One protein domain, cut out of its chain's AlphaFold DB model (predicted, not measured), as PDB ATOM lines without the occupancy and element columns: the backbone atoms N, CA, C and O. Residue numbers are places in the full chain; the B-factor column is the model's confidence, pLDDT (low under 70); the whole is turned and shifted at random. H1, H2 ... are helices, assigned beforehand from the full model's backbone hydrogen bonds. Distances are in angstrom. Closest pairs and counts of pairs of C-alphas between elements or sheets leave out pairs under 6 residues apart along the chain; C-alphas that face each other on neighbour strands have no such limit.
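Overview. This is residues 99 to 141 of the 146 residues of the protein "SET domain-containing protein-lysine N-methyltransferase" of Deltaproteobacteria bacterium (UniProt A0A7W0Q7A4). Little regular structure: a small knot of loops, in which residues 99 to 122 fold back on themselves in a long open loop, with two short helices, H1 then H2, near the end away from the loop's tip around Ala 112. A short antiparallel pairing of residues 105 to 106 with 117 to 118 ties the loop's two arms. The printed part has 43 residues, 10 of them in named helices, with no named strand; the class is all helix. It is compact, with a radius of gyration of the C-alphas of 9.2 A, and rounded, spanning 24 by 17 by 17 A.

Arrangement. H1, residues 123 to 128, and H2, residues 131 to 134, are close but not clearly touching; their closest C-alphas, those of Gln 126 and Arg 134, are 7.6 A apart. In H1, 1 of 2 O i to N i+4 pairs and 2 of 3 O i to N i+3 pairs are within hydrogen-bond range; H2 is too short for an O i to N i+4 pair.

Along the chain. H1 begins at C-alpha 123 (-39.176, 33.250, -1.482) and is 8.9 A long. H2, 5.0 A long, ends at C-alpha 134 (-32.569, 38.518, 6.333).

Size, cuts and confidence. The C-alphas of Glu 102 and Ala 112 are the two farthest apart, 24.8 A. The printed part has no cut, and the link from H1 to H2 is tight. Residues 140 to 141 have pLDDT under 70.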
ATOM      1  N   PHE A  99     -45.910  42.780   3.059       95.06
ATOM      2  CA  PHE A  99     -44.994  43.872   2.716       95.06
ATOM      3  C   PHE A  99     -43.948  43.453   1.674       95.06
ATOM      4  O   PHE A  99     -43.356  42.376   1.768       95.06
ATOM      5  N   ALA A 100     -43.675  44.341   0.717       93.31
ATOM      6  CA  ALA A 100     -42.541  44.195  -0.185       93.31
ATOM      7  C   ALA A 100     -41.215  44.265   0.597       93.31
ATOM      8  O   ALA A 100     -41.155  44.783   1.718       93.31
ATOM      9  N   ALA A 101     -40.137  43.733   0.023       94.44
ATOM     10  CA  ALA A 101     -38.855  43.606   0.716       94.44
ATOM     11  C   ALA A 101     -38.262  44.959   1.149       94.44
ATOM     12  O   ALA A 101     -37.560  45.035   2.161       94.44
ATOM     13  N   GLU A 102     -38.552  46.022   0.398       93.31
ATOM     14  CA  GLU A 102     -38.068  47.387   0.603       93.31
ATOM     15  C   GLU A 102     -38.640  48.041   1.861       93.31
ATOM     16  O   GLU A 102     -37.962  48.856   2.488       93.31
ATOM     17  N   VAL A 103     -39.868  47.671   2.232       93.25
ATOM     18  CA  VAL A 103     -40.611  48.209   3.384       93.25
ATOM     19  C   VAL A 103     -40.769  47.172   4.496       93.25
ATOM     20  O   VAL A 103     -41.577  47.331   5.402       93.25
ATOM     21  N   ALA A 104     -40.002  46.084   4.435       95.56
ATOM     22  CA  ALA A 104     -40.076  45.007   5.407       95.56
ATOM     23  C   ALA A 104     -39.622  45.447   6.811       95.56
ATOM     24  O   ALA A 104     -38.679  46.223   6.979       95.56
ATOM     25  N   GLU A 105     -40.238  44.865   7.844       95.94
ATOM     26  CA  GLU A 105     -40.009  45.249   9.244       95.94
ATOM     27  C   GLU A 105     -39.871  44.034  10.176       95.94
ATOM     28  O   GLU A 105     -40.415  42.968   9.888       95.94
ATOM     29  N   PRO A 106     -39.183  44.133  11.331       97.44
ATOM     30  CA  PRO A 106     -39.162  43.057  12.320       97.44
ATOM     31  C   PRO A 106     -40.567  42.688  12.819       97.44
ATOM     32  O   PRO A 106     -41.338  43.541  13.248       97.44
ATOM     33  N   CYS A 107     -40.889  41.394  12.838       97.38
ATOM     34  CA  CYS A 107     -42.203  40.920  13.261       97.38
ATOM     35  C   CYS A 107     -42.245  40.568  14.757       97.38
ATOM     36  O   CYS A 107     -41.415  39.804  15.259       97.38
ATOM     37  N   ALA A 108     -43.275  41.060  15.450       96.75
ATOM     38  CA  ALA A 108     -43.536  40.800  16.867       96.75
ATOM     39  C   ALA A 108     -44.866  40.059  17.131       96.75
ATOM     40  O   ALA A 108     -45.326  40.027  18.269       96.75
ATOM     41  N   CYS A 109     -45.474  39.427  16.117       96.88
ATOM     42  CA  CYS A 109     -46.822  38.839  16.231       96.88
ATOM     43  C   CYS A 109     -46.954  37.671  17.230       96.88
ATOM     44  O   CYS A 109     -48.061  37.265  17.568       96.88
ATOM     45  N   GLY A 110     -45.841  37.076  17.672       94.56
ATOM     46  CA  GLY A 110     -45.841  35.976  18.642       94.56
ATOM     47  C   GLY A 110     -46.327  34.618  18.111       94.56
ATOM     48  O   GLY A 110     -46.323  33.647  18.866       94.56
ATOM     49  N   ALA A 111     -46.704  34.510  16.832       95.31
ATOM     50  CA  ALA A 111     -47.124  33.245  16.233       95.31
ATOM     51  C   ALA A 111     -46.009  32.181  16.279       95.31
ATOM     52  O   ALA A 111     -44.833  32.479  16.055       95.31
ATOM     53  N   ALA A 112     -46.377  30.913  16.491       93.31
ATOM     54  CA  ALA A 112     -45.423  29.795  16.469       93.31
ATOM     55  C   ALA A 112     -44.735  29.637  15.099       93.31
ATOM     56  O   ALA A 112     -43.579  29.232  15.022       93.31
ATOM     57  N   THR A 113     -45.438  30.005  14.027       93.00
ATOM     58  CA  THR A 113     -44.956  30.035  12.639       93.00
ATOM     59  C   THR A 113     -44.479  31.427  12.213       93.00
ATOM     60  O   THR A 113     -44.432  31.722  11.023       93.00
ATOM     61  N   CYS A 114     -44.146  32.309  13.162       95.69
ATOM     62  CA  CYS A 114     -43.662  33.654  12.856       95.69
ATOM     63  C   CYS A 114     -42.404  33.612  11.979       95.69
ATOM     64  O   CYS A 114     -41.391  33.017  12.359       95.69
ATOM     65  N   ARG A 115     -42.462  34.322  10.846       95.19
ATOM     66  CA  ARG A 115     -41.363  34.485   9.880       95.19
ATOM     67  C   ARG A 115     -40.244  35.384  10.406       95.19
ATOM     68  O   ARG A 115     -39.190  35.473   9.798       95.19
ATOM     69  N   GLY A 116     -40.448  36.067  11.532       96.25
ATOM     70  CA  GLY A 116     -39.483  36.994  12.137       96.25
ATOM     71  C   GLY A 116     -39.417  38.370  11.467       96.25
ATOM     72  O   GLY A 116     -38.971  39.323  12.101       96.25
ATOM     73  N   VAL A 117     -39.930  38.495  10.243       97.38
ATOM     74  CA  VAL A 117     -40.036  39.734   9.465       97.38
ATOM     75  C   VAL A 117     -41.443  39.812   8.865       97.38
ATOM     76  O   VAL A 117     -42.000  38.784   8.474       97.38
ATOM     77  N   ILE A 118     -42.029  41.007   8.846       97.00
ATOM     78  CA  ILE A 118     -43.252  41.338   8.117       97.00
ATOM     79  C   ILE A 118     -42.831  41.589   6.673       97.00
ATOM     80  O   ILE A 118     -42.232  42.615   6.363       97.00
ATOM     81  N   VAL A 119     -43.061  40.592   5.831       95.94
ATOM     82  CA  VAL A 119     -42.734  40.573   4.402       95.94
ATOM     83  C   VAL A 119     -43.677  39.580   3.722       95.94
ATOM     84  O   VAL A 119     -44.249  38.724   4.410       95.94
ATOM     85  N   ASP A 120     -43.855  39.690   2.410       93.75
ATOM     86  CA  ASP A 120     -44.521  38.680   1.591       93.75
ATOM     87  C   ASP A 120     -43.888  37.282   1.788       93.75
ATOM     88  O   ASP A 120     -42.687  37.140   2.058       93.75
ATOM     89  N   ASP A 121     -44.708  36.227   1.724       91.62
ATOM     90  CA  ASP A 121     -44.219  34.856   1.915       91.62
ATOM     91  C   ASP A 121     -43.520  34.273   0.676       91.62
ATOM     92  O   ASP A 121     -42.982  33.167   0.739       91.62
ATOM     93  N   ASP A 122     -43.504  34.997  -0.446       93.06
ATOM     94  CA  ASP A 122     -42.796  34.598  -1.655       93.06
ATOM     95  C   ASP A 122     -41.273  34.548  -1.402       93.06
ATOM     96  O   ASP A 122     -40.645  35.563  -1.070       93.06
ATOM     97  N   PRO A 123     -40.624  33.381  -1.598       91.69
ATOM     98  CA  PRO A 123     -39.176  33.250  -1.482       91.69
ATOM     99  C   PRO A 123     -38.377  34.225  -2.359       91.69
ATOM    100  O   PRO A 123     -37.255  34.572  -1.989       91.69
ATOM    101  N   ALA A 124     -38.914  34.646  -3.508       93.81
ATOM    102  CA  ALA A 124     -38.281  35.635  -4.376       93.81
ATOM    103  C   ALA A 124     -38.227  37.009  -3.694       93.81
ATOM    104  O   ALA A 124     -37.150  37.597  -3.616       93.81
ATOM    105  N   VAL A 125     -39.334  37.454  -3.091       93.50
ATOM    106  CA  VAL A 125     -39.393  38.708  -2.321       93.50
ATOM    107  C   VAL A 125     -38.494  38.614  -1.084       93.50
ATOM    108  O   VAL A 125     -37.682  39.496  -0.809       93.50
ATOM    109  N   GLN A 126     -38.526  37.493  -0.361       93.56
ATOM    110  CA  GLN A 126     -37.651  37.283   0.801       93.56
ATOM    111  C   GLN A 126     -36.157  37.288   0.439       93.56
ATOM    112  O   GLN A 126     -35.310  37.668   1.259       93.56
ATOM    113  N   ALA A 127     -35.802  36.879  -0.782       92.81
ATOM    114  CA  ALA A 127     -34.430  36.929  -1.267       92.81
ATOM    115  C   ALA A 127     -33.926  38.368  -1.455       92.81
ATOM    116  O   ALA A 127     -32.716  38.579  -1.366       92.81
ATOM    117  N   GLU A 128     -34.810  39.350  -1.621       96.19
ATOM    118  CA  GLU A 128     -34.476  40.767  -1.818       96.19
ATOM    119  C   GLU A 128     -34.272  41.532  -0.500       96.19
ATOM    120  O   GLU A 128     -33.720  42.632  -0.497       96.19
ATOM    121  N   LEU A 129     -34.596  40.918   0.647       95.38
ATOM    122  CA  LEU A 129     -34.467  41.552   1.962       95.38
ATOM    123  C   LEU A 129     -33.059  42.128   2.229       95.38
ATOM    124  O   LEU A 129     -32.043  41.462   1.980       95.38
ATOM    125  N   PRO A 130     -32.960  43.310   2.860       94.19
ATOM    126  CA  PRO A 130     -31.703  43.810   3.403       94.19
ATOM    127  C   PRO A 130     -31.046  42.798   4.350       94.19
ATOM    128  O   PRO A 130     -31.721  42.103   5.112       94.19
ATOM    129  N   GLU A 131     -29.711  42.738   4.366       93.06
ATOM    130  CA  GLU A 131     -28.972  41.724   5.138       93.06
ATOM    131  C   GLU A 131     -29.361  41.698   6.626       93.06
ATOM    132  O   GLU A 131     -29.498  40.627   7.218       93.06
ATOM    133  N   HIS A 132     -29.576  42.870   7.230       93.44
ATOM    134  CA  HIS A 132     -29.941  42.977   8.640       93.44
ATOM    135  C   HIS A 132     -31.315  42.355   8.955       93.44
ATOM    136  O   HIS A 132     -31.458  41.765  10.023       93.44
ATOM    137  N   LEU A 133     -32.279  42.409   8.027       95.31
ATOM    138  CA  LEU A 133     -33.590  41.758   8.155       95.31
ATOM    139  C   LEU A 133     -33.538  40.285   7.758       95.31
ATOM    140  O   LEU A 133     -34.140  39.451   8.427       95.31
ATOM    141  N   ARG A 134     -32.749  39.922   6.740       92.94
ATOM    142  CA  ARG A 134     -32.569  38.518   6.333       92.94
ATOM    143  C   ARG A 134     -32.045  37.646   7.484       92.94
ATOM    144  O   ARG A 134     -32.392  36.477   7.576       92.94
ATOM    145  N   ARG A 135     -31.252  38.215   8.400       92.56
ATOM    146  CA  ARG A 135     -30.793  37.535   9.630       92.56
ATOM    147  C   ARG A 135     -31.913  37.265  10.644       92.56
ATOM    148  O   ARG A 135     -31.747  36.397  11.497       92.56
ATOM    149  N   LEU A 136     -33.007  38.024  10.586       94.19
ATOM    150  CA  LEU A 136     -34.193  37.841  11.427       94.19
ATOM    151  C   LEU A 136     -35.196  36.869  10.803       94.19
ATOM    152  O   LEU A 136     -36.012  36.310  11.539       94.19
ATOM    153  N   LEU A 137     -35.130  36.675   9.480       93.12
ATOM    154  CA  LEU A 137     -36.011  35.783   8.740       93.12
ATOM    155  C   LEU A 137     -35.880  34.348   9.259       93.12
ATOM    156  O   LEU A 137     -34.796  33.765   9.325       93.12
ATOM    157  N   ARG A 138     -37.017  33.771   9.622       91.00
ATOM    158  CA  ARG A 138     -37.156  32.397  10.087       91.00
ATOM    159  C   ARG A 138     -37.880  31.636   8.998       91.00
ATOM    160  O   ARG A 138     -39.019  31.958   8.680       91.00
ATOM    161  N   THR A 139     -37.247  30.605   8.454       71.81
ATOM    162  CA  THR A 139     -37.966  29.654   7.608       71.81
ATOM    163  C   THR A 139     -38.994  28.948   8.492       71.81
ATOM    164  O   THR A 139     -38.590  28.345   9.496       71.81
ATOM    165  N   PRO A 140     -40.299  29.003   8.175       58.88
ATOM    166  CA  PRO A 140     -41.276  28.220   8.909       58.88
ATOM    167  C   PRO A 140     -40.835  26.757   8.853       58.88
ATOM    168  O   PRO A 140     -40.522  26.239   7.777       58.88
ATOM    169  N   ALA A 141     -40.775  26.077  10.000       48.34
ATOM    170  CA  ALA A 141     -40.678  24.624   9.985       48.34
ATOM    171  C   ALA A 141     -41.878  24.146   9.172       48.34
ATOM    172  O   ALA A 141     -43.010  24.382   9.588       48.34
TER     173      ALA A 141